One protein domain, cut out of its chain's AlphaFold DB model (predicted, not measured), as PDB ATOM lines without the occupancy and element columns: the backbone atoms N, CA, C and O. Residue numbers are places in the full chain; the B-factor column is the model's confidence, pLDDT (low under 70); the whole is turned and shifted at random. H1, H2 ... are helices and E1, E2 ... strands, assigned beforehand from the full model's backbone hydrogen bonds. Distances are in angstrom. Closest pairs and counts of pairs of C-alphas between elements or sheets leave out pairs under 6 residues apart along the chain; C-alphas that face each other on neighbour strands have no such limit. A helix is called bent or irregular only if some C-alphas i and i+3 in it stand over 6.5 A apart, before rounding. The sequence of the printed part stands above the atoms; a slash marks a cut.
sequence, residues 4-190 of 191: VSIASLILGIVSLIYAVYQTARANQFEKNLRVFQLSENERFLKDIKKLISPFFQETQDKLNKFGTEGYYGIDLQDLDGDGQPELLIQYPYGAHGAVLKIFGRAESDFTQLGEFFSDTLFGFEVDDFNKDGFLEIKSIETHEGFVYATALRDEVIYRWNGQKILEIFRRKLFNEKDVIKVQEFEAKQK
ATOM      1  N   VAL A   4     113.972 129.615  57.354       46.19
ATOM      2  CA  VAL A   4     115.273 129.099  57.795       46.19
ATOM      3  C   VAL A   4     116.161 130.232  58.316       46.19
ATOM      4  O   VAL A   4     116.660 130.136  59.433       46.19
ATOM      5  N   SER A   5     116.271 131.353  57.596       40.66
ATOM      6  CA  SER A   5     117.035 132.530  58.041       40.66
ATOM      7  C   SER A   5     116.482 133.129  59.335       40.66
ATOM      8  O   SER A   5     117.246 133.544  60.207       40.66
ATOM      9  N   ILE A   6     115.153 133.164  59.483       50.00
ATOM     10  CA  ILE A   6     114.495 133.654  60.705       50.00
ATOM     11  C   ILE A   6     114.786 132.708  61.881       50.00
ATOM     12  O   ILE A   6     115.116 133.173  62.971       50.00
ATOM     13  N   ALA A   7     114.730 131.390  61.665       42.50
ATOM     14  CA  ALA A   7     115.052 130.397  62.689       42.50
ATOM     15  C   ALA A   7     116.529 130.459  63.120       42.50
ATOM     16  O   ALA A   7     116.813 130.436  64.317       42.50
ATOM     17  N   SER A   8     117.463 130.611  62.176       41.41
ATOM     18  CA  SER A   8     118.894 130.771  62.469       41.41
ATOM     19  C   SER A   8     119.189 132.050  63.255       41.41
ATOM     20  O   SER A   8     119.989 132.020  64.189       41.41
ATOM     21  N   LEU A   9     118.514 133.159  62.936       45.84
ATOM     22  CA  LEU A   9     118.643 134.412  63.684       45.84
ATOM     23  C   LEU A   9     118.117 134.264  65.119       45.84
ATOM     24  O   LEU A   9     118.776 134.701  66.060       45.84
ATOM     25  N   ILE A  10     116.961 133.616  65.300       56.78
ATOM     26  CA  ILE A  10     116.386 133.355  66.628       56.78
ATOM     27  C   ILE A  10     117.317 132.456  67.447       56.78
ATOM     28  O   ILE A  10     117.594 132.777  68.600       56.78
ATOM     29  N   LEU A  11     117.847 131.378  66.861       49.16
ATOM     30  CA  LEU A  11     118.824 130.508  67.523       49.16
ATOM     31  C   LEU A  11     120.091 131.275  67.910       49.16
ATOM     32  O   LEU A  11     120.546 131.151  69.042       49.16
ATOM     33  N   GLY A  12     120.614 132.122  67.018       46.97
ATOM     34  CA  GLY A  12     121.763 132.978  67.312       46.97
ATOM     35  C   GLY A  12     121.505 133.940  68.476       46.97
ATOM     36  O   GLY A  12     122.341 134.063  69.369       46.97
ATOM     37  N   ILE A  13     120.326 134.573  68.517       60.41
ATOM     38  CA  ILE A  13     119.926 135.480  69.606       60.41
ATOM     39  C   ILE A  13     119.757 134.718  70.925       60.41
ATOM     40  O   ILE A  13     120.242 135.176  71.956       60.41
ATOM     41  N   VAL A  14     119.103 133.554  70.913       63.19
ATOM     42  CA  VAL A  14     118.926 132.723  72.115       63.19
ATOM     43  C   VAL A  14     120.279 132.253  72.648       63.19
ATOM     44  O   VAL A  14     120.528 132.379  73.846       63.19
ATOM     45  N   SER A  15     121.178 131.798  71.773       51.69
ATOM     46  CA  SER A  15     122.551 131.434  72.137       51.69
ATOM     47  C   SER A  15     123.324 132.616  72.723       51.69
ATOM     48  O   SER A  15     124.028 132.448  73.716       51.69
ATOM     49  N   LEU A  16     123.159 133.823  72.168       56.41
ATOM     50  CA  LEU A  16     123.789 135.036  72.692       56.41
ATOM     51  C   LEU A  16     123.244 135.414  74.077       56.41
ATOM     52  O   LEU A  16     124.019 135.714  74.981       56.41
ATOM     53  N   ILE A  17     121.923 135.367  74.274       68.88
ATOM     54  CA  ILE A  17     121.291 135.629  75.577       68.88
ATOM     55  C   ILE A  17     121.770 134.609  76.611       68.88
ATOM     56  O   ILE A  17     122.116 134.980  77.734       68.88
ATOM     57  N   TYR A  18     121.828 133.334  76.227       64.19
ATOM     58  CA  TYR A  18     122.317 132.269  77.091       64.19
ATOM     59  C   TYR A  18     123.793 132.470  77.462       64.19
ATOM     60  O   TYR A  18     124.140 132.369  78.637       64.19
ATOM     61  N   ALA A  19     124.637 132.855  76.500       62.47
ATOM     62  CA  ALA A  19     126.036 133.206  76.735       62.47
ATOM     63  C   ALA A  19     126.187 134.386  77.712       62.47
ATOM     64  O   ALA A  19     126.993 134.326  78.638       62.47
ATOM     65  N   VAL A  20     125.392 135.448  77.552       68.81
ATOM     66  CA  VAL A  20     125.407 136.603  78.468       68.81
ATOM     67  C   VAL A  20     124.971 136.194  79.877       68.81
ATOM     68  O   VAL A  20     125.600 136.593  80.857       68.81
ATOM     69  N   TYR A  21     123.926 135.371  79.988       73.75
ATOM     70  CA  TYR A  21     123.446 134.846  81.265       73.75
ATOM     71  C   TYR A  21     124.504 133.984  81.974       73.75
ATOM     72  O   TYR A  21     124.770 134.192  83.160       73.75
ATOM     73  N   GLN A  22     125.146 133.069  81.242       68.19
ATOM     74  CA  GLN A  22     126.260 132.239  81.716       68.19
ATOM     75  C   GLN A  22     127.403 133.104  82.267       68.19
ATOM     76  O   GLN A  22     127.816 132.930  83.414       68.19
ATOM     77  N   THR A  23     127.844 134.106  81.500       70.00
ATOM     78  CA  THR A  23     128.920 135.026  81.899       70.00
ATOM     79  C   THR A  23     128.557 135.844  83.138       70.00
ATOM     80  O   THR A  23     129.371 135.997  84.048       70.00
ATOM     81  N   ALA A  24     127.328 136.358  83.227       72.69
ATOM     82  CA  ALA A  24     126.876 137.092  84.408       72.69
ATOM     83  C   ALA A  24     126.886 136.207  85.666       72.69
ATOM     84  O   ALA A  24     127.312 136.652  86.735       72.69
ATOM     85  N   ARG A  25     126.468 134.943  85.524       69.12
ATOM     86  CA  ARG A  25     126.475 133.952  86.605       69.12
ATOM     87  C   ARG A  25     127.902 133.599  87.034       69.12
ATOM     88  O   ARG A  25     128.163 133.563  88.233       69.12
ATOM     89  N   ALA A  26     128.824 133.430  86.085       63.28
ATOM     90  CA  ALA A  26     130.247 133.220  86.361       63.28
ATOM     91  C   ALA A  26     130.874 134.412  87.107       63.28
ATOM     92  O   ALA A  26     131.542 134.239  88.121       63.28
ATOM     93  N   ASN A  27     130.567 135.643  86.699       71.81
ATOM     94  CA  ASN A  27     131.061 136.837  87.392       71.81
ATOM     95  C   ASN A  27     130.512 136.961  88.822       71.81
ATOM     96  O   ASN A  27     131.203 137.430  89.728       71.81
ATOM     97  N   GLN A  28     129.254 136.576  89.047       67.81
ATOM     98  CA  GLN A  28     128.675 136.545  90.392       67.81
ATOM     99  C   GLN A  28     129.342 135.467  91.254       67.81
ATOM    100  O   GLN A  28     129.611 135.693  92.433       67.81
ATOM    101  N   PHE A  29     129.638 134.324  90.646       62.59
ATOM    102  CA  PHE A  29     130.363 133.232  91.267       62.59
ATOM    103  C   PHE A  29     131.765 133.661  91.732       62.59
ATOM    104  O   PHE A  29     132.098 133.503  92.905       62.59
ATOM    105  N   GLU A  30     132.534 134.318  90.861       60.00
ATOM    106  CA  GLU A  30     133.854 134.867  91.199       60.00
ATOM    107  C   GLU A  30     133.805 135.888  92.339       60.00
ATOM    108  O   GLU A  30     134.647 135.873  93.236       60.00
ATOM    109  N   LYS A  31     132.799 136.771  92.349       66.44
ATOM    110  CA  LYS A  31     132.624 137.745  93.438       66.44
ATOM    111  C   LYS A  31     132.365 137.067  94.780       66.44
ATOM    112  O   LYS A  31     132.882 137.528  95.793       66.44
ATOM    113  N   ASN A  32     131.591 135.984  94.784       59.25
ATOM    114  CA  ASN A  32     131.286 135.236  96.002       59.25
ATOM    115  C   ASN A  32     132.516 134.498  96.554       59.25
ATOM    116  O   ASN A  32     132.611 134.316  97.765       59.25
ATOM    117  N   LEU A  33     133.471 134.121  95.698       58.09
ATOM    118  CA  LEU A  33     134.726 133.494  96.122       58.09
ATOM    119  C   LEU A  33     135.674 134.463  96.839       58.09
ATOM    120  O   LEU A  33     136.331 134.066  97.796       58.09
ATOM    121  N   ARG A  34     135.691 135.745  96.448       54.72
ATOM    122  CA  ARG A  34     136.580 136.769  97.036       54.72
ATOM    123  C   ARG A  34     136.279 137.133  98.497       54.72
ATOM    124  O   ARG A  34     137.057 137.841  99.120       54.72
ATOM    125  N   VAL A  35     135.142 136.707  99.053       52.66
ATOM    126  CA  VAL A  35     134.710 137.077 100.417       52.66
ATOM    127  C   VAL A  35     135.265 136.122 101.491       52.66
ATOM    128  O   VAL A  35     135.108 136.367 102.686       52.66
ATOM    129  N   PHE A  36     135.946 135.043 101.106       50.78
ATOM    130  CA  PHE A  36     136.380 134.007 102.042       50.78
ATOM    131  C   PHE A  36     137.847 134.163 102.487       50.78
ATOM    132  O   PHE A  36     138.765 133.955 101.704       50.78
ATOM    133  N   GLN A  37     138.062 134.462 103.777       47.91
ATOM    134  CA  GLN A  37     139.354 134.341 104.474       47.91
ATOM    135  C   GLN A  37     139.526 132.934 105.050       47.91
ATOM    136  O   GLN A  37     138.622 132.433 105.721       47.91
ATOM    137  N   LEU A  38     140.680 132.299 104.818       49.75
ATOM    138  CA  LEU A  38     140.787 130.842 104.926       49.75
ATOM    139  C   LEU A  38     141.833 130.349 105.898       49.75
ATOM    140  O   LEU A  38     143.036 130.401 105.649       49.75
ATOM    141  N   SER A  39     141.308 129.777 106.980       44.44
ATOM    142  CA  SER A  39     141.968 128.753 107.776       44.44
ATOM    143  C   SER A  39     142.285 127.529 106.917       44.44
ATOM    144  O   SER A  39     141.480 127.131 106.073       44.44
ATOM    145  N   GLU A  40     143.440 126.927 107.175       51.19
ATOM    146  CA  GLU A  40     143.980 125.789 106.439       51.19
ATOM    147  C   GLU A  40     143.011 124.604 106.297       51.19
ATOM    148  O   GLU A  40     142.346 124.200 107.248       51.19
ATOM    149  N   ASN A  41     143.025 124.071 105.073       62.91
ATOM    150  CA  ASN A  41     142.738 122.713 104.617       62.91
ATOM    151  C   ASN A  41     141.405 122.027 104.988       62.91
ATOM    152  O   ASN A  41     140.924 122.004 106.115       62.91
ATOM    153  N   GLU A  42     140.805 121.432 103.954       55.59
ATOM    154  CA  GLU A  42     139.549 120.663 103.907       55.59
ATOM    155  C   GLU A  42     138.252 121.382 104.291       55.59
ATOM    156  O   GLU A  42     137.266 121.277 103.556       55.59
ATOM    157  N   ARG A  43     138.207 122.122 105.404       59.09
ATOM    158  CA  ARG A  43     136.965 122.775 105.849       59.09
ATOM    159  C   ARG A  43     136.523 123.854 104.869       59.09
ATOM    160  O   ARG A  43     135.358 123.888 104.497       59.09
ATOM    161  N   PHE A  44     137.474 124.643 104.374       65.44
ATOM    162  CA  PHE A  44     137.229 125.611 103.313       65.44
ATOM    163  C   PHE A  44     136.693 124.963 102.043       65.44
ATOM    164  O   PHE A  44     135.672 125.394 101.523       65.44
ATOM    165  N   LEU A  45     137.359 123.913 101.557       60.12
ATOM    166  CA  LEU A  45     136.917 123.194 100.370       60.12
ATOM    167  C   LEU A  45     135.514 122.641 100.557       60.12
ATOM    168  O   LEU A  45     134.708 122.697  99.639       60.12
ATOM    169  N   LYS A  46     135.211 122.119 101.743       64.25
ATOM    170  CA  LYS A  46     133.883 121.623 102.086       64.25
ATOM    171  C   LYS A  46     132.854 122.746 102.119       64.25
ATOM    172  O   LYS A  46     131.744 122.542 101.638       64.25
ATOM    173  N   ASP A  47     133.210 123.912 102.646       65.00
ATOM    174  CA  ASP A  47     132.327 125.072 102.734       65.00
ATOM    175  C   ASP A  47     132.098 125.709 101.360       65.00
ATOM    176  O   ASP A  47     130.951 125.990 101.016       65.00
ATOM    177  N   ILE A  48     133.139 125.812 100.527       65.25
ATOM    178  CA  ILE A  48     133.024 126.157  99.111       65.25
ATOM    179  C   ILE A  48     132.163 125.125  98.404       65.25
ATOM    180  O   ILE A  48     131.104 125.501  97.923       65.25
ATOM    181  N   LYS A  49     132.519 123.832  98.421       63.56
ATOM    182  CA  LYS A  49     131.743 122.744  97.794       63.56
ATOM    183  C   LYS A  49     130.288 122.765  98.236       63.56
ATOM    184  O   LYS A  49     129.414 122.596  97.400       63.56
ATOM    185  N   LYS A  50     129.994 123.061  99.501       65.56
ATOM    186  CA  LYS A  50     128.625 123.191 100.011       65.56
ATOM    187  C   LYS A  50     127.915 124.460  99.534       65.56
ATOM    188  O   LYS A  50     126.724 124.398  99.246       65.56
ATOM    189  N   LEU A  51     128.609 125.592  99.459       64.56
ATOM    190  CA  LEU A  51     128.058 126.861  98.977       64.56
ATOM    191  C   LEU A  51     127.707 126.789  97.486       64.56
ATOM    192  O   LEU A  51     126.708 127.351  97.043       64.56
ATOM    193  N   ILE A  52     128.535 126.079  96.728       60.66
ATOM    194  CA  ILE A  52     128.482 126.018  95.268       60.66
ATOM    195  C   ILE A  52     127.719 124.785  94.767       60.66
ATOM    196  O   ILE A  52     127.149 124.824  93.683       60.66
ATOM    197  N   SER A  53     127.629 123.712  95.564       61.94
ATOM    198  CA  SER A  53     126.914 122.473  95.218       61.94
ATOM    199  C   SER A  53     125.475 122.721  94.769       61.94
ATOM    200  O   SER A  53     125.122 122.169  93.740       61.94
ATOM    201  N   PRO A  54     124.655 123.588  95.396       62.00
ATOM    202  CA  PRO A  54     123.314 123.882  94.886       62.00
ATOM    203  C   PRO A  54     123.315 124.517  93.488       62.00
ATOM    204  O   PRO A  54     122.415 124.257  92.694       62.00
ATOM    205  N   PHE A  55     124.337 125.318  93.160       57.66
ATOM    206  CA  PHE A  55     124.507 125.884  91.819       57.66
ATOM    207  C   PHE A  55     124.919 124.814  90.803       57.66
ATOM    208  O   PHE A  55     124.515 124.892  89.639       57.66
ATOM    209  N   PHE A  56     125.682 123.814  91.246       59.84
ATOM    210  CA  PHE A  56     126.155 122.726  90.401       59.84
ATOM    211  C   PHE A  56     125.156 121.590  90.258       59.84
ATOM    212  O   PHE A  56     124.974 121.149  89.142       59.84
ATOM    213  N   GLN A  57     124.434 121.173  91.296       57.03
ATOM    214  CA  GLN A  57     123.529 120.021  91.259       57.03
ATOM    215  C   GLN A  57     122.428 120.196  90.203       57.03
ATOM    216  O   GLN A  57     122.243 119.336  89.351       57.03
ATOM    217  N   GLU A  58     121.761 121.356  90.182       56.72
ATOM    218  CA  GLU A  58     120.698 121.629  89.205       56.72
ATOM    219  C   GLU A  58     121.230 121.669  87.762       56.72
ATOM    220  O   GLU A  58     120.525 121.325  86.810       56.72
ATOM    221  N   THR A  59     122.481 122.097  87.597       55.47
ATOM    222  CA  THR A  59     123.113 122.249  86.286       55.47
ATOM    223  C   THR A  59     123.710 120.912  85.817       55.47
ATOM    224  O   THR A  59     123.466 120.504  84.689       55.47
ATOM    225  N   GLN A  60     124.373 120.168  86.705       55.25
ATOM    226  CA  GLN A  60     124.953 118.841  86.495       55.25
ATOM    227  C   GLN A  60     123.871 117.793  86.207       55.25
ATOM    228  O   GLN A  60     124.022 117.030  85.265       55.25
ATOM    229  N   ASP A  61     122.740 117.789  86.920       58.44
ATOM    230  CA  ASP A  61     121.647 116.833  86.670       58.44
ATOM    231  C   ASP A  61     120.998 117.051  85.291       58.44
ATOM    232  O   ASP A  61     120.622 116.099  84.598       58.44
ATOM    233  N   LYS A  62     120.906 118.313  84.848       55.59
ATOM    234  CA  LYS A  62     120.444 118.654  83.494       55.59
ATOM    235  C   LYS A  62     121.463 118.260  82.422       55.59
ATOM    236  O   LYS A  62     121.045 117.928  81.318       55.59
ATOM    237  N   LEU A  63     122.759 118.276  82.739       51.59
ATOM    238  CA  LEU A  63     123.866 118.056  81.799       51.59
ATOM    239  C   LEU A  63     124.333 116.596  81.710       51.59
ATOM    240  O   LEU A  63     124.627 116.120  80.618       51.59
ATOM    241  N   ASN A  64     124.264 115.830  82.799       55.25
ATOM    242  CA  ASN A  64     124.460 114.376  82.801       55.25
ATOM    243  C   ASN A  64     123.454 113.682  81.866       55.25
ATOM    244  O   ASN A  64     123.763 112.672  81.240       55.25
ATOM    245  N   LYS A  65     122.266 114.277  81.677       50.69
ATOM    246  CA  LYS A  65     121.271 113.833  80.688       50.69
ATOM    247  C   LYS A  65     121.753 113.953  79.230       50.69
ATOM    248  O   LYS A  65     121.214 113.271  78.362       50.69
ATOM    249  N   PHE A  66     122.754 114.794  78.969       50.50
ATOM    250  CA  PHE A  66     123.414 114.965  77.671       50.50
ATOM    251  C   PHE A  66     124.776 114.250  77.589       50.50
ATOM    252  O   PHE A  66     125.473 114.401  76.591       50.50
ATOM    253  N   GLY A  67     125.150 113.455  78.603       47.41
ATOM    254  CA  GLY A  67     126.413 112.706  78.628       47.41
ATOM    255  C   GLY A  67     127.656 113.568  78.861       47.41
ATOM    256  O   GLY A  67     128.760 113.134  78.551       47.41
ATOM    257  N   THR A  68     127.489 114.790  79.373       52.34
ATOM    258  CA  THR A  68     128.582 115.744  79.595       52.34
ATOM    259  C   THR A  68     128.891 115.855  81.087       52.34
ATOM    260  O   THR A  68     128.520 116.828  81.751       52.34
ATOM    261  N   GLU A  69     129.529 114.824  81.633       49.31
ATOM    262  CA  GLU A  69     130.087 114.850  82.986       49.31
ATOM    263  C   GLU A  69     131.322 115.772  82.977       49.31
ATOM    264  O   GLU A  69     132.395 115.345  82.580       49.31
ATOM    265  N   GLY A  70     131.185 117.060  83.327       53.78
ATOM    266  CA  GLY A  70     132.363 117.954  83.404       53.78
ATOM    267  C   GLY A  70     132.142 119.462  83.261       53.78
ATOM    268  O   GLY A  70     133.087 120.231  83.346       53.78
ATOM    269  N   TYR A  71     130.910 119.928  83.064       65.56
ATOM    270  CA  TYR A  71     130.652 121.330  82.691       65.56
ATOM    271  C   TYR A  71     131.038 122.390  83.723       65.56
ATOM    272  O   TYR A  71     131.287 123.536  83.358       65.56
ATOM    273  N   TYR A  72     131.029 122.039  85.005       71.00
ATOM    274  CA  TYR A  72     131.479 122.920  86.066       71.00
ATOM    275  C   TYR A  72     132.270 122.119  87.085       71.00
ATOM    276  O   TYR A  72     131.868 121.022  87.473       71.00
ATOM    277  N   GLY A  73     133.371 122.684  87.550       74.81
ATOM    278  CA  GLY A  73     134.244 122.001  88.486       74.81
ATOM    279  C   GLY A  73     135.056 122.995  89.282       74.81
ATOM    280  O   GLY A  73     135.435 124.048  88.771       74.81
ATOM    281  N   ILE A  74     135.289 122.647  90.542       79.50
ATOM    282  CA  ILE A  74     136.293 123.304  91.361       79.50
ATOM    283  C   ILE A  74     137.195 122.240  91.930       79.50
ATOM    284  O   ILE A  74     136.702 121.291  92.549       79.50
ATOM    285  N   ASP A  75     138.489 122.453  91.759       83.94
ATOM    286  CA  ASP A  75     139.504 121.570  92.295       83.94
ATOM    287  C   ASP A  75     140.671 122.335  92.918       83.94
ATOM    288  O   ASP A  75     140.843 123.527  92.668       83.94
ATOM    289  N   LEU A  76     141.433 121.646  93.765       83.50
ATOM    290  CA  LEU A  76     142.715 122.117  94.286       83.50
ATOM    291  C   LEU A  76     143.785 121.097  93.913       83.50
ATOM    292  O   LEU A  76     143.791 120.000  94.472       83.50
ATOM    293  N   GLN A  77     144.671 121.461  92.992       89.94
ATOM    294  CA  GLN A  77     145.748 120.592  92.520       89.94
ATOM    295  C   GLN A  77     147.021 121.410  92.272       89.94
ATOM    296  O   GLN A  77     146.922 122.549  91.832       89.94
ATOM    297  N   ASP A  78     148.189 120.834  92.569       91.88
ATOM    298  CA  ASP A  78     149.516 121.422  92.307       91.88
ATOM    299  C   ASP A  78     149.867 121.228  90.828       91.88
ATOM    300  O   ASP A  78     150.412 120.199  90.420       91.88
ATOM    301  N   LEU A  79     149.410 122.169  90.005       93.94
ATOM    302  CA  LEU A  79     149.378 122.040  88.555       93.94
ATOM    303  C   LEU A  79     150.727 122.404  87.919       93.94
ATOM    304  O   LEU A  79     151.023 121.914  86.828       93.94
ATOM    305  N   ASP A  80     151.531 123.256  88.560       92.94
ATOM    306  CA  ASP A  80     152.880 123.600  88.088       92.94
ATOM    307  C   ASP A  80     154.020 122.853  88.805       92.94
ATOM    308  O   ASP A  80     155.166 122.905  88.337       92.94
ATOM    309  N   GLY A  81     153.709 122.079  89.847       91.25
ATOM    310  CA  GLY A  81     154.648 121.214  90.554       91.25
ATOM    311  C   GLY A  81     155.539 121.959  91.549       91.25
ATOM    312  O   GLY A  81     156.635 121.475  91.856       91.25
ATOM    313  N   ASP A  82     155.129 123.141  92.016       91.25
ATOM    314  CA  ASP A  82     155.891 123.940  92.981       91.25
ATOM    315  C   ASP A  82     155.670 123.515  94.450       91.25
ATOM    316  O   ASP A  82     156.372 123.978  95.362       91.25
ATOM    317  N   GLY A  83     154.752 122.572  94.683       88.81
ATOM    318  CA  GLY A  83     154.382 122.064  96.001       88.81
ATOM    319  C   GLY A  83     153.238 122.828  96.674       88.81
ATOM    320  O   GLY A  83     152.892 122.500  97.816       88.81
ATOM    321  N   GLN A  84     152.657 123.836  96.021       87.94
ATOM    322  CA  GLN A  84     151.450 124.540  96.442       87.94
ATOM    323  C   GLN A  84     150.300 124.220  95.478       87.94
ATOM    324  O   GLN A  84     150.476 124.250  94.274       87.94
ATOM    325  N   PRO A  85     149.093 123.904  95.974       87.50
ATOM    326  CA  PRO A  85     147.968 123.643  95.089       87.50
ATOM    327  C   PRO A  85     147.329 124.934  94.557       87.50
ATOM    328  O   PRO A  85     146.975 125.835  95.331       87.50
ATOM    329  N   GLU A  86     147.030 124.951  93.261       90.38
ATOM    330  CA  GLU A  86     146.212 125.968  92.604       90.38
ATOM    331  C   GLU A  86     144.726 125.652  92.733       90.38
ATOM    332  O   GLU A  86     144.284 124.506  92.640       90.38
ATOM    333  N   LEU A  87     143.923 126.708  92.861       87.94
ATOM    334  CA  LEU A  87     142.475 126.643  92.726       87.94
ATOM    335  C   LEU A  87     142.090 126.671  91.250       87.94
ATOM    336  O   LEU A  87     142.245 127.678  90.558       87.94
ATOM    337  N   LEU A  88     141.535 125.553  90.802       90.44
ATOM    338  CA  LEU A  88     141.048 125.335  89.453       90.44
ATOM    339  C   LEU A  88     139.543 125.557  89.434       90.44
ATOM    340  O   LEU A  88     138.817 124.954  90.221       90.44
ATOM    341  N   ILE A  89     139.062 126.424  88.550       88.12
ATOM    342  CA  ILE A  89     137.633 126.702  88.392       88.12
ATOM    343  C   ILE A  89     137.286 126.578  86.921       88.12
ATOM    344  O   ILE A  89     137.697 127.417  86.123       88.12
ATOM    345  N   GLN A  90     136.484 125.578  86.575       89.31
ATOM    346  CA  GLN A  90     135.946 125.441  85.229       89.31
ATOM    347  C   GLN A  90     134.453 125.726  85.170       89.31
ATOM    348  O   GLN A  90     133.699 125.392  86.090       89.31
ATOM    349  N   TYR A  91     134.032 126.348  84.075       84.31
ATOM    350  CA  TYR A  91     132.636 126.643  83.787       84.31
ATOM    351  C   TYR A  91     132.418 126.848  82.278       84.31
ATOM    352  O   TYR A  91     133.369 127.109  81.541       84.31
ATOM    353  N   PRO A  92     131.173 126.774  81.783       84.38
ATOM    354  CA  PRO A  92     130.852 127.014  80.387       84.38
ATOM    355  C   PRO A  92     131.088 128.472  80.024       84.38
ATOM    356  O   PRO A  92     130.727 129.391  80.762       84.38
ATOM    357  N   TYR A  93     131.631 128.678  78.837       83.44
ATOM    358  CA  TYR A  93     131.908 129.981  78.276       83.44
ATOM    359  C   TYR A  93     131.226 130.110  76.916       83.44
ATOM    360  O   TYR A  93     131.503 129.384  75.961       83.44
ATOM    361  N   GLY A  94     130.294 131.055  76.820       82.81
ATOM    362  CA  GLY A  94     129.474 131.206  75.625       82.81
ATOM    363  C   GLY A  94     128.463 130.068  75.442       82.81
ATOM    364  O   GLY A  94     128.074 129.390  76.390       82.81
ATOM    365  N   ALA A  95     127.989 129.890  74.209       78.88
ATOM    366  CA  ALA A  95     127.005 128.857  73.882       78.88
ATOM    367  C   ALA A  95     127.627 127.462  73.699       78.88
ATOM    368  O   ALA A  95     126.913 126.460  73.751       78.88
ATOM    369  N   HIS A  96     128.934 127.407  73.434       82.50
ATOM    370  CA  HIS A  96     129.599 126.229  72.877       82.50
ATOM    371  C   HIS A  96     130.985 125.941  73.463       82.50
ATOM    372  O   HIS A  96     131.554 124.923  73.104       82.50
ATOM    373  N   GLY A  97     131.511 126.787  74.348       87.62
ATOM    374  CA  GLY A  97     132.845 126.611  74.916       87.62
ATOM    375  C   GLY A  97     132.834 126.388  76.422       87.62
ATOM    376  O   GLY A  97     131.805 126.501  77.095       87.62
ATOM    377  N   ALA A  98     134.018 126.143  76.953       89.50
ATOM    378  CA  ALA A  98     134.302 126.093  78.377       89.50
ATOM    379  C   ALA A  98     135.551 126.923  78.673       89.50
ATOM    380  O   ALA A  98     136.388 127.153  77.802       89.50
ATOM    381  N   VAL A  99     135.672 127.385  79.910       92.31
ATOM    382  CA  VAL A  99     136.870 128.059  80.403       92.31
ATOM    383  C   VAL A  99     137.314 127.415  81.706       92.31
ATOM    384  O   VAL A  99     136.478 127.094  82.549       92.31
ATOM    385  N   LEU A 100     138.621 127.227  81.853       93.31
ATOM    386  CA  LEU A 100     139.296 126.852  83.087       93.31
ATOM    387  C   LEU A 100     140.120 128.047  83.548       93.31
ATOM    388  O   LEU A 100     140.989 128.533  82.829       93.31
ATOM    389  N   LYS A 101     139.852 128.518  84.758       93.31
ATOM    390  CA  LYS A 101     140.643 129.539  85.433       93.31
ATOM    391  C   LYS A 101     141.508 128.907  86.506       93.31
ATOM    392  O   LYS A 101     141.048 128.034  87.239       93.31
ATOM    393  N   ILE A 102     142.738 129.393  86.595       92.88
ATOM    394  CA  ILE A 102     143.764 128.911  87.513       92.88
ATOM    395  C   ILE A 102     144.097 130.057  88.459       92.88
ATOM    396  O   ILE A 102     144.441 131.156  88.010       92.88
ATOM    397  N   PHE A 103     143.987 129.813  89.759       90.00
ATOM    398  CA  PHE A 103     144.294 130.791  90.792       90.00
ATOM    399  C   PHE A 103     145.341 130.245  91.755       90.00
ATOM    400  O   PHE A 103     145.159 129.180  92.335       90.00
ATOM    401  N   GLY A 104     146.391 131.023  91.983       88.25
ATOM    402  CA  GLY A 104     147.389 130.755  93.009       88.25
ATOM    403  C   GLY A 104     147.032 131.457  94.308       88.25
ATOM    404  O   GLY A 104     146.339 132.483  94.313       88.25
ATOM    405  N   ARG A 105     147.529 130.920  95.421       78.44
ATOM    406  CA  ARG A 105     147.353 131.524  96.742       78.44
ATOM    407  C   ARG A 105     148.482 132.512  97.030       78.44
ATOM    408  O   ARG A 105     149.647 132.136  97.067       78.44
ATOM    409  N   ALA A 106     148.130 133.759  97.329       75.00
ATOM    410  CA  ALA A 106     149.063 134.776  97.804       75.00
ATOM    411  C   ALA A 106     148.608 135.283  99.177       75.00
ATOM    412  O   ALA A 106     147.594 135.967  99.274       75.00
ATOM    413  N   GLU A 107     149.356 134.941 100.233       71.44
ATOM    414  CA  GLU A 107     149.121 135.305 101.645       71.44
ATOM    415  C   GLU A 107     147.690 135.026 102.158       71.44
ATOM    416  O   GLU A 107     147.449 134.037 102.855       71.44
ATOM    417  N   SER A 108     146.736 135.894 101.813       64.25
ATOM    418  CA  SER A 108     145.336 135.867 102.248       64.25
ATOM    419  C   SER A 108     144.309 135.928 101.109       64.25
ATOM    420  O   SER A 108     143.115 135.916 101.401       64.25
ATOM    421  N   ASP A 109     144.742 135.955  99.843       71.31
ATOM    422  CA  ASP A 109     143.864 136.067  98.671       71.31
ATOM    423  C   ASP A 109     144.265 135.093  97.546       71.31
ATOM    424  O   ASP A 109     145.364 134.526  97.532       71.31
ATOM    425  N   PHE A 110     143.355 134.904  96.592       78.75
ATOM    426  CA  PHE A 110     143.583 134.168  95.356       78.75
ATOM    427  C   PHE A 110     143.840 135.135  94.204       78.75
ATOM    428  O   PHE A 110     143.012 135.989  93.881       78.75
ATOM    429  N   THR A 111     144.975 134.962  93.533       86.06
ATOM    430  CA  THR A 111     145.310 135.727  92.328       86.06
ATOM    431  C   THR A 111     145.141 134.835  91.109       86.06
ATOM    432  O   THR A 111     145.665 133.725  91.087       86.06
ATOM    433  N   GLN A 112     144.411 135.305  90.092       89.62
ATOM    434  CA  GLN A 112     144.296 134.575  88.827       89.62
ATOM    435  C   GLN A 112     145.678 134.527  88.165       89.62
ATOM    436  O   GLN A 112     146.238 135.574  87.838       89.62
ATOM    437  N   LEU A 113     146.213 133.323  87.977       92.00
ATOM    438  CA  LEU A 113     147.504 133.086  87.331       92.00
ATOM    439  C   LEU A 113     147.346 132.790  85.840       92.00
ATOM    440  O   LEU A 113     148.219 133.128  85.043       92.00
ATOM    441  N   GLY A 114     146.223 132.185  85.451       91.69
ATOM    442  CA  GLY A 114     145.976 131.797  84.070       91.69
ATOM    443  C   GLY A 114     144.507 131.550  83.765       91.69
ATOM    444  O   GLY A 114     143.672 131.383  84.656       91.69
ATOM    445  N   GLU A 115     144.202 131.535  82.473       93.25
ATOM    446  CA  GLU A 115     142.915 131.112  81.941       93.25
ATOM    447  C   GLU A 115     143.117 130.317  80.654       93.25
ATOM    448  O   GLU A 115     144.032 130.587  79.873       93.25
ATOM    449  N   PHE A 116     142.258 129.324  80.455       92.25
ATOM    450  CA  PHE A 116     142.292 128.424  79.320       92.25
ATOM    451  C   PHE A 116     140.899 128.259  78.740       92.25
ATOM    452  O   PHE A 116     139.945 128.063  79.487       92.25
ATOM    453  N   PHE A 117     140.782 128.325  77.418       92.06
ATOM    454  CA  PHE A 117     139.508 128.217  76.719       92.06
ATOM    455  C   PHE A 117     139.487 126.947  75.884       92.06
ATOM    456  O   PHE A 117     140.436 126.674  75.155       92.06
ATOM    457  N   SER A 118     138.372 126.232  75.967       90.38
ATOM    458  CA  SER A 118     138.003 125.173  75.041       90.38
ATOM    459  C   SER A 118     136.878 125.690  74.166       90.38
ATOM    460  O   SER A 118     135.948 126.351  74.653       90.38
ATOM    461  N   ASP A 119     136.940 125.382  72.876       87.81
ATOM    462  CA  ASP A 119     135.845 125.688  71.956       87.81
ATOM    463  C   ASP A 119     134.720 124.650  71.995       87.81
ATOM    464  O   ASP A 119     133.770 124.726  71.209       87.81
ATOM    465  N   THR A 120     134.816 123.706  72.936       86.12
ATOM    466  CA  THR A 120     133.783 122.728  73.209       86.12
ATOM    467  C   THR A 120     133.257 122.824  74.627       86.12
ATOM    468  O   THR A 120     133.831 123.404  75.548       86.12
ATOM    469  N   LEU A 121     132.116 122.180  74.797       80.81
ATOM    470  CA  LEU A 121     131.431 122.066  76.061       80.81
ATOM    471  C   LEU A 121     131.915 120.877  76.912       80.81
ATOM    472  O   LEU A 121     131.357 120.632  77.977       80.81
ATOM    473  N   PHE A 122     132.907 120.106  76.457       80.38
ATOM    474  CA  PHE A 122     133.367 118.922  77.193       80.38
ATOM    475  C   PHE A 122     134.141 119.275  78.473       80.38
ATOM    476  O   PHE A 122     134.259 118.426  79.351       80.38
ATOM    477  N   GLY A 123     134.587 120.528  78.611       84.88
ATOM    478  CA  GLY A 123     135.334 120.987  79.777       84.88
ATOM    479  C   GLY A 123     136.759 120.442  79.795       84.88
ATOM    480  O   GLY A 123     137.335 120.129  78.749       84.88
ATOM    481  N   PHE A 124     137.318 120.356  80.997       91.19
ATOM    482  CA  PHE A 124     138.703 119.985  81.241       91.19
ATOM    483  C   PHE A 124     138.783 118.859  82.272       91.19
ATOM    484  O   PHE A 124     138.042 118.833  83.259       91.19
ATOM    485  N   GLU A 125     139.715 117.943  82.043       92.25
ATOM    486  CA  GLU A 125     140.108 116.907  82.994       92.25
ATOM    487  C   GLU A 125     141.565 117.141  83.379       92.25
ATOM    488  O   GLU A 125     142.386 117.424  82.506       92.25
ATOM    489  N   VAL A 126     141.874 117.049  84.669       93.00
ATOM    490  CA  VAL A 126     143.224 117.283  85.190       93.00
ATOM    491  C   VAL A 126     143.709 116.025  85.891       93.00
ATOM    492  O   VAL A 126     143.064 115.575  86.838       93.00
ATOM    493  N   ASP A 127     144.796 115.450  85.380       94.62
ATOM    494  CA  ASP A 127     145.424 114.224  85.885       94.62
ATOM    495  C   ASP A 127     146.864 114.096  85.342       94.62
ATOM    496  O   ASP A 127     147.250 114.817  84.420       94.62
ATOM    497  N   ASP A 128     147.646 113.162  85.881       95.50
ATOM    498  CA  ASP A 128     148.962 112.765  85.358       95.50
ATOM    499  C   ASP A 128     148.774 111.690  84.267       95.50
ATOM    500  O   ASP A 128     148.872 110.474  84.494       95.50
ATOM    501  N   PHE A 129     148.422 112.134  83.057       95.00
ATOM    502  CA  PHE A 129     148.076 111.248  81.942       95.00
ATOM    503  C   PHE A 129     149.283 110.470  81.419       95.00
ATOM    504  O   PHE A 129     149.117 109.362  80.889       95.00
ATOM    505  N   ASN A 130     150.489 111.033  81.535       94.38
ATOM    506  CA  ASN A 130     151.710 110.408  81.026       94.38
ATOM    507  C   ASN A 130     152.567 109.716  82.106       94.38
ATOM    508  O   ASN A 130     153.511 109.002  81.747       94.38
ATOM    509  N   LYS A 131     152.180 109.819  83.382       95.62
ATOM    510  CA  LYS A 131     152.840 109.221  84.554       95.62
ATOM    511  C   LYS A 131     154.246 109.758  84.803       95.62
ATOM    512  O   LYS A 131     155.116 108.995  85.241       95.62
ATOM    513  N   ASP A 132     154.490 111.027  84.485       94.44
ATOM    514  CA  ASP A 132     155.779 111.681  84.732       94.44
ATOM    515  C   ASP A 132     155.830 112.464  86.052       94.44
ATOM    516  O   ASP A 132     156.879 113.014  86.397       94.44
ATOM    517  N   GLY A 133     154.744 112.418  86.830       93.25
ATOM    518  CA  GLY A 133     154.634 113.056  88.136       93.25
ATOM    519  C   GLY A 133     154.214 114.522  88.077       93.25
ATOM    520  O   GLY A 133     154.146 115.150  89.133       93.25
ATOM    521  N   PHE A 134     153.932 115.057  86.889       94.69
ATOM    522  CA  PHE A 134     153.323 116.369  86.708       94.69
ATOM    523  C   PHE A 134     151.888 116.211  86.220       94.69
ATOM    524  O   PHE A 134     151.540 115.237  85.563       94.69
ATOM    525  N   LEU A 135     151.042 117.176  86.561       95.75
ATOM    526  CA  LEU A 135     149.662 117.170  86.108       95.75
ATOM    527  C   LEU A 135     149.540 117.800  84.720       95.75
ATOM    528  O   LEU A 135     150.197 118.787  84.373       95.75
ATOM    529  N   GLU A 136     148.626 117.249  83.937       97.00
ATOM    530  CA  GLU A 136     148.221 117.758  82.640       97.00
ATOM    531  C   GLU A 136     146.758 118.172  82.637       97.00
ATOM    532  O   GLU A 136     145.937 117.681  83.406       97.00
ATOM    533  N   ILE A 137     146.412 119.026  81.678       95.69
ATOM    534  CA  ILE A 137     145.035 119.387  81.365       95.69
ATOM    535  C   ILE A 137     144.665 118.700  80.055       95.69
ATOM    536  O   ILE A 137     145.253 118.989  79.013       95.69
ATOM    537  N   LYS A 138     143.667 117.824  80.080       95.38
ATOM    538  CA  LYS A 138     143.042 117.257  78.885       95.38
ATOM    539  C   LYS A 138     141.790 118.040  78.535       95.38
ATOM    540  O   LYS A 138     140.950 118.287  79.397       95.38
ATOM    541  N   SER A 139     141.630 118.351  77.258       93.75
ATOM    542  CA  SER A 139     140.373 118.842  76.702       93.75
ATOM    543  C   SER A 139     140.023 118.111  75.410       93.75
ATOM    544  O   SER A 139     140.845 117.426  74.792       93.75
ATOM    545  N   ILE A 140     138.758 118.244  75.018       92.75
ATOM    546  CA  ILE A 140     138.283 117.839  73.702       92.75
ATOM    547  C   ILE A 140     138.087 119.117  72.896       92.75
ATOM    548  O   ILE A 140     137.298 119.964  73.293       92.75
ATOM    549  N   GLU A 141     138.774 119.253  71.769       92.88
ATOM    550  CA  GLU A 141     138.724 120.457  70.932       92.88
ATOM    551  C   GLU A 141     138.121 120.155  69.561       92.88
ATOM    552  O   GLU A 141     138.146 119.021  69.066       92.88
ATOM    553  N   THR A 142     137.582 121.184  68.916       93.00
ATOM    554  CA  THR A 142     137.235 121.124  67.496       93.00
ATOM    555  C   THR A 142     138.490 120.908  66.659       93.00
ATOM    556  O   THR A 142     139.487 121.616  66.793       93.00
ATOM    557  N   HIS A 143     138.437 119.922  65.764       94.38
ATOM    558  CA  HIS A 143     139.485 119.736  64.775       94.38
ATOM    559  C   HIS A 143     139.525 120.929  63.816       94.38
ATOM    560  O   HIS A 143     138.485 121.401  63.344       94.38
ATOM    561  N   GLU A 144     140.734 121.383  63.492       89.25
ATOM    562  CA  GLU A 144     140.940 122.514  62.594       89.25
ATOM    563  C   GLU A 144     140.248 122.291  61.237       89.25
ATOM    564  O   GLU A 144     140.255 121.196  60.669       89.25
ATOM    565  N   GLY A 145     139.631 123.351  60.710       85.88
ATOM    566  CA  GLY A 145     138.978 123.336  59.401       85.88
ATOM    567  C   GLY A 145     137.526 122.853  59.395       85.88
ATOM    568  O   GLY A 145     136.905 122.879  58.333       85.88
ATOM    569  N   PHE A 146     136.958 122.475  60.544       85.19
ATOM    570  CA  PHE A 146     135.540 122.127  60.659       85.19
ATOM    571  C   PHE A 146     134.742 123.175  61.440       85.19
ATOM    572  O   PHE A 146     135.243 123.807  62.368       85.19
ATOM    573  N   VAL A 147     133.463 123.346  61.088       84.06
ATOM    574  CA  VAL A 147     132.546 124.203  61.853       84.06
ATOM    575  C   VAL A 147     132.017 123.456  63.073       84.06
ATOM    576  O   VAL A 147     131.689 122.279  62.984       84.06
ATOM    577  N   TYR A 148     131.864 124.151  64.204       81.69
ATOM    578  CA  TYR A 148     131.507 123.554  65.501       81.69
ATOM    579  C   TYR A 148     130.393 122.485  65.446       81.69
ATOM    580  O   TYR A 148     130.520 121.430  66.068       81.69
ATOM    581  N   ALA A 149     129.319 122.741  64.688       81.06
ATOM    582  CA  ALA A 149     128.136 121.876  64.618       81.06
ATOM    583  C   ALA A 149     128.380 120.519  63.932       81.06
ATOM    584  O   ALA A 149     127.709 119.543  64.261       81.06
ATOM    585  N   THR A 150     129.316 120.454  62.987       84.31
ATOM    586  CA  THR A 150     129.693 119.229  62.255       84.31
ATOM    587  C   THR A 150     131.092 118.753  62.624       84.31
ATOM    588  O   THR A 150     131.587 117.774  62.065       84.31
ATOM    589  N   ALA A 151     131.738 119.454  63.550       86.12
ATOM    590  CA  ALA A 151     133.150 119.309  63.768       86.12
ATOM    591  C   ALA A 151     133.524 117.965  64.371       86.12
ATOM    592  O   ALA A 151     132.970 117.496  65.369       86.12
ATOM    593  N   LEU A 152     134.540 117.391  63.742       93.88
ATOM    594  CA  LEU A 152     135.304 116.296  64.290       93.88
ATOM    595  C   LEU A 152     136.101 116.799  65.495       93.88
ATOM    596  O   LEU A 152     136.340 118.000  65.641       93.88
ATOM    597  N   ARG A 153     136.473 115.879  66.382       93.62
ATOM    598  CA  ARG A 153     137.087 116.217  67.664       93.62
ATOM    599  C   ARG A 153     138.502 115.685  67.770       93.62
ATOM    600  O   ARG A 153     138.775 114.551  67.369       93.62
ATOM    601  N   ASP A 154     139.355 116.491  68.373       96.12
ATOM    602  CA  ASP A 154     140.660 116.074  68.851       96.12
ATOM    603  C   ASP A 154     140.624 115.973  70.372       96.12
ATOM    604  O   ASP A 154     139.993 116.782  71.045       96.12
ATOM    605  N   GLU A 155     141.328 114.992  70.913       95.38
ATOM    606  CA  GLU A 155     141.785 115.037  72.294       95.38
ATOM    607  C   GLU A 155     143.107 115.792  72.318       95.38
ATOM    608  O   GLU A 155     144.016 115.487  71.534       95.38
ATOM    609  N   VAL A 156     143.211 116.769  73.210       96.50
ATOM    610  CA  VAL A 156     144.398 117.604  73.347       96.50
ATOM    611  C   VAL A 156     144.836 117.605  74.797       96.50
ATOM    612  O   VAL A 156     144.018 117.742  75.703       96.50
ATOM    613  N   ILE A 157     146.134 117.419  75.007       96.94
ATOM    614  CA  ILE A 157     146.760 117.417  76.321       96.94
ATOM    615  C   ILE A 157     147.701 118.607  76.397       96.94
ATOM    616  O   ILE A 157     148.567 118.804  75.534       96.94
ATOM    617  N   TYR A 158     147.540 119.371  77.465       96.75
ATOM    618  CA  TYR A 158     148.312 120.556  77.760       96.75
ATOM    619  C   TYR A 158     149.065 120.409  79.073       96.75
ATOM    620  O   TYR A 158     148.606 119.743  79.998       96.75
ATOM    621  N   ARG A 159     150.191 121.111  79.176       95.88
ATOM    622  CA  ARG A 159     150.922 121.314  80.424       95.88
ATOM    623  C   ARG A 159     150.976 122.796  80.755       95.88
ATOM    624  O   ARG A 159     151.292 123.615  79.888       95.88
ATOM    625  N   TRP A 160     150.680 123.136  82.002       94.81
ATOM    626  CA  TRP A 160     150.887 124.476  82.538       94.81
ATOM    627  C   TRP A 160     152.202 124.511  83.321       94.81
ATOM    628  O   TRP A 160     152.616 123.511  83.892       94.81
ATOM    629  N   ASN A 161     152.909 125.637  83.277       89.56
ATOM    630  CA  ASN A 161     154.222 125.787  83.919       89.56
ATOM    631  C   ASN A 161     154.293 127.011  84.848       89.56
ATOM    632  O   ASN A 161     155.342 127.651  84.942       89.56
ATOM    633  N   GLY A 162     153.150 127.434  85.390       88.62
ATOM    634  CA  GLY A 162     153.026 128.663  86.176       88.62
ATOM    635  C   GLY A 162     152.811 129.934  85.340       88.62
ATOM    636  O   GLY A 162     152.353 130.952  85.855       88.62
ATOM    637  N   GLN A 163     153.121 129.915  84.035       88.12
ATOM    638  CA  GLN A 163     153.079 131.119  83.184       88.12
ATOM    639  C   GLN A 163     152.298 130.940  81.888       88.12
ATOM    640  O   GLN A 163     151.600 131.851  81.444       88.12
ATOM    641  N   LYS A 164     152.445 129.785  81.239       90.12
ATOM    642  CA  LYS A 164     151.838 129.504  79.940       90.12
ATOM    643  C   LYS A 164     151.339 128.076  79.874       90.12
ATOM    644  O   LYS A 164     151.864 127.181  80.528       90.12
ATOM    645  N   ILE A 165     150.341 127.891  79.027       92.44
ATOM    646  CA  ILE A 165     149.807 126.586  78.672       92.44
ATOM    647  C   ILE A 165     150.496 126.144  77.385       92.44
ATOM    648  O   ILE A 165     150.593 126.909  76.422       92.44
ATOM    649  N   LEU A 166     151.022 124.926  77.392       94.88
ATOM    650  CA  LEU A 166     151.723 124.317  76.273       94.88
ATOM    651  C   LEU A 166     150.962 123.081  75.824       94.88
ATOM    652  O   LEU A 166     150.775 122.167  76.616       94.88
ATOM    653  N   GLU A 167     150.564 123.031  74.555       95.75
ATOM    654  CA  GLU A 167     150.101 121.783  73.950       95.75
ATOM    655  C   GLU A 167     151.284 120.817  73.850       95.75
ATOM    656  O   GLU A 167     152.306 121.141  73.240       95.75
ATOM    657  N   ILE A 168     151.153 119.647  74.472       96.75
ATOM    658  CA  ILE A 168     152.196 118.614  74.473       96.75
ATOM    659  C   ILE A 168     151.783 117.371  73.688       96.75
ATOM    660  O   ILE A 168     152.643 116.606  73.251       96.75
ATOM    661  N   PHE A 169     150.481 117.171  73.474       97.25
ATOM    662  CA  PHE A 169     149.967 116.060  72.688       97.25
ATOM    663  C   PHE A 169     148.603 116.390  72.083       97.25
ATOM    664  O   PHE A 169     147.768 117.029  72.717       97.25
ATOM    665  N   ARG A 170     148.366 115.890  70.869       97.19
ATOM    666  CA  ARG A 170     147.077 115.958  70.180       97.19
ATOM    667  C   ARG A 170     146.806 114.656  69.447       97.19
ATOM    668  O   ARG A 170     147.658 114.162  68.704       97.19
ATOM    669  N   ARG A 171     145.595 114.128  69.602       96.56
ATOM    670  CA  ARG A 171     145.129 112.911  68.930       96.56
ATOM    671  C   ARG A 171     143.746 113.113  68.335       96.56
ATOM    672  O   ARG A 171     142.803 113.460  69.033       96.56
ATOM    673  N   LYS A 172     143.613 112.775  67.054       97.25
ATOM    674  CA  LYS A 172     142.323 112.732  66.359       97.25
ATOM    675  C   LYS A 172     141.441 111.636  66.953       97.25
ATOM    676  O   LYS A 172     141.875 110.488  67.043       97.25
ATOM    677  N   LEU A 173     140.197 111.968  67.290       95.38
ATOM    678  CA  LEU A 173     139.195 111.004  67.775       95.38
ATOM    679  C   LEU A 173     138.299 110.457  66.655       95.38
ATOM    680  O   LEU A 173     137.236 109.895  66.903       95.38
ATOM    681  N   PHE A 174     138.724 110.629  65.409       94.94
ATOM    682  CA  PHE A 174     137.977 110.275  64.213       94.94
ATOM    683  C   PHE A 174     138.893 109.615  63.185       94.94
ATOM    684  O   PHE A 174     140.120 109.715  63.252       94.94
ATOM    685  N   ASN A 175     138.286 108.954  62.203       95.94
ATOM    686  CA  ASN A 175     138.993 108.376  61.064       95.94
ATOM    687  C   ASN A 175     138.543 109.019  59.739       95.94
ATOM    688  O   ASN A 175     137.638 109.851  59.694       95.94
ATOM    689  N   GLU A 176     139.164 108.610  58.632       95.12
ATOM    690  CA  GLU A 176     138.876 109.145  57.293       95.12
ATOM    691  C   GLU A 176     137.414 108.970  56.861       95.12
ATOM    692  O   GLU A 176     136.866 109.825  56.167       95.12
ATOM    693  N   LYS A 177     136.740 107.897  57.292       96.56
ATOM    694  CA  LYS A 177     135.327 107.681  56.950       96.56
ATOM    695  C   LYS A 177     134.428 108.716  57.614       96.56
ATOM    696  O   LYS A 177     133.400 109.070  57.047       96.56
ATOM    697  N   ASP A 178     134.796 109.191  58.798       94.81
ATOM    698  CA  ASP A 178     134.033 110.220  59.501       94.81
ATOM    699  C   ASP A 178     134.195 111.580  58.814       94.81
ATOM    700  O   ASP A 178     133.208 112.291  58.636       94.81
ATOM    701  N   VAL A 179     135.396 111.876  58.302       94.38
ATOM    702  CA  VAL A 179     135.648 113.054  57.453       94.38
ATOM    703  C   VAL A 179     134.744 113.045  56.221       94.38
ATOM    704  O   VAL A 179     134.056 114.032  55.962       94.38
ATOM    705  N   ILE A 180     134.694 111.922  55.496       94.62
ATOM    706  CA  ILE A 180     133.859 111.787  54.292       94.62
ATOM    707  C   ILE A 180     132.382 112.023  54.631       94.62
ATOM    708  O   ILE A 180     131.709 112.785  53.940       94.62
ATOM    709  N   LYS A 181     131.880 111.437  55.726       93.81
ATOM    710  CA  LYS A 181     130.485 111.634  56.157       93.81
ATOM    711  C   LYS A 181     130.161 113.099  56.439       93.81
ATOM    712  O   LYS A 181     129.089 113.561  56.050       93.81
ATOM    713  N   VAL A 182     131.058 113.821  57.113       92.12
ATOM    714  CA  VAL A 182     130.857 115.247  57.404       92.12
ATOM    715  C   VAL A 182     130.833 116.059  56.109       92.12
ATOM    716  O   VAL A 182     129.916 116.850  55.905       92.12
ATOM    717  N   GLN A 183     131.767 115.804  55.192       91.06
ATOM    718  CA  GLN A 183     131.818 116.493  53.899       91.06
ATOM    719  C   GLN A 183     130.570 116.231  53.045       91.06
ATOM    720  O   GLN A 183     130.017 117.156  52.451       91.06
ATOM    721  N   GLU A 184     130.083 114.987  53.007       92.31
ATOM    722  CA  GLU A 184     128.836 114.640  52.318       92.31
ATOM    723  C   GLU A 184     127.618 115.328  52.942       92.31
ATOM    724  O   GLU A 184     126.720 115.773  52.223       92.31
ATOM    725  N   PHE A 185     127.571 115.415  54.274       90.56
ATOM    726  CA  PHE A 185     126.512 116.127  54.982       90.56
ATOM    727  C   PHE A 185     126.528 117.622  54.644       90.56
ATOM    728  O   PHE A 185     125.497 118.173  54.263       90.56
ATOM    729  N   GLU A 186     127.693 118.266  54.704       87.88
ATOM    730  CA  GLU A 186     127.850 119.686  54.376       87.88
ATOM    731  C   GLU A 186     127.537 119.990  52.907       87.88
ATOM    732  O   GLU A 186     126.933 121.019  52.605       87.88
ATOM    733  N   ALA A 187     127.892 119.086  51.988       89.44
ATOM    734  CA  ALA A 187     127.543 119.216  50.577       89.44
ATOM    735  C   ALA A 187     126.023 119.192  50.360       89.44
ATOM    736  O   ALA A 187     125.512 119.976  49.565       89.44
ATOM    737  N   LYS A 188     125.290 118.343  51.093       90.75
ATOM    738  CA  LYS A 188     123.823 118.249  50.999       90.75
ATOM    739  C   LYS A 188     123.098 119.476  51.547       90.75
ATOM    740  O   LYS A 188     122.018 119.769  51.066       90.75
ATOM    741  N   GLN A 189     123.666 120.182  52.524       84.38
ATOM    742  CA  GLN A 189     123.053 121.388  53.105       84.38
ATOM    743  C   GLN A 189     123.204 122.638  52.221       84.38
ATOM    744  O   GLN A 189     122.572 123.657  52.483       84.38
ATOM    745  N   LYS A 190     124.065 122.591  51.195       79.25
ATOM    746  CA  LYS A 190     124.299 123.716  50.273       79.25
ATOM    747  C   LYS A 190     123.300 123.787  49.109       79.25
ATOM    748  O   LYS A 190     123.381 124.741  48.335       79.25
TER     749      LYS A 190
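AT A GLANCE: This is residues 4 to 190 of the 191 residues of an uncharacterized protein of Aphanothece hegewaldii CCALA 016 (UniProt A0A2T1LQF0). Look first for two strongly twisted sheets of four strands each, E1 to E4 and E5 to E8, set partly face to face as a sandwich with their strands nearly in line. The long helix H1 grazes the first sheet with its later residues and sticks out with residues 4 to 11; the bent helix H2 grazes that sheet beside E1 with its first arm, and H3 follows the second sheet, far from the mean of the C-alphas. The printed part has 187 residues with three named helices and eight named strands in the order H1 H2 E1 E2 E3 E4 E5 E6 E7 E8 H3, a mixed class. Each sheet is antiparallel in chain order and is a meander, each strand the antiparallel neighbour of the one before. The whole is compact, with a radius of gyration of the C-alphas of 18.7 A, yet only just elongated in outline, spanning 60 by 40 by 27 A.

IN THESE COORDINATES: Begin with the first sheet: E1 is residues 73 to 77, E2 residues 86 to 93, 20.6 A long, E3 residues 97 to 106, 29.2 A, and E4 residues 109 to 118, 26.7 A. The second sheet has E5 at residues 124 to 127, E6 at 136 to 142, 19.0 A, E7 at 153 to 160, 21.9 A, and E8 at 165 to 172, 20.0 A. E4 bends by 52 degrees at residue 113, and E8 by 59 degrees at residue 168. Find C-alpha 4 at (115.273, 129.099, 57.795); from there H1, residues 4 to 33, runs 43.2 A to C-alpha 33 at (134.726, 133.494, 96.122). H2, residues 43 to 64, was assigned as one helix by its hydrogen bonds but is bent, C-alphas 51 and 54 being 6.9 A apart; its arms are H2a, residues 43 to 51, and H2b, residues 54 to 64. H3, residues 176 to 189, runs 20.4 A and ends with C-alpha 189 at (123.053, 121.388, 53.105).

HOW THE PARTS SIT: In the first sheet, look at the hairpin E1 and E2, where N 75 and O 88 are 3.0 A apart. In the hairpin E2 and E3, N 89 and O 101 are 2.9 A apart, and in the hairpin E3 and E4, N 100 and O 116 are 2.8 A apart. In the second sheet, N 125 and O 138 of the hairpin E5 and E6 are 2.9 A apart, N 139 and O 156 of E6 and E7 2.9 A, and N 157 and O 169 of E7 and E8 2.8 A; these six pairs are within hydrogen-bond range. The facing parts of the sheets are 11.7 A centre to centre, their best planes 11 degrees apart and their strands at 7 degrees. Between them, the closest C-alphas of E4 and E6 are those of Ser 118 and Glu 141, 6.3 A apart. H1 is on the first sheet but only grazes it, with residues 18 to 33; its closest C-alphas to E2 are those of Ala 19 and Tyr 93, 6.9 A apart. H2a also only grazes that sheet, with residues 45 to 49, the closest C-alphas to E1 being those of Lys 49 and Ile 74, 7.9 A apart. H2a and H2b stand at a steep tilt of 67 degrees, only just short of about perpendicular. H2b is not on either sheet, nor is H3. Every O i to N i+4 pair is within hydrogen-bond range in H1, H2a and H3, against 4 of 7 in H2b.

THE WHOLE: The C-alphas of Ser 39 and Lys 188 are the two farthest apart, at 60.5 A. Residues 4 to 11, which belong to H1, stand free. The printed part has no cut and no long link; the chain changes from the first sheet to the second at the tight link E4 to E5. The mean pLDDT of the printed part is 78.1; the low values, under 70, are at residues 4 to 20, 22, 25 to 26, 28 to 71 and 108.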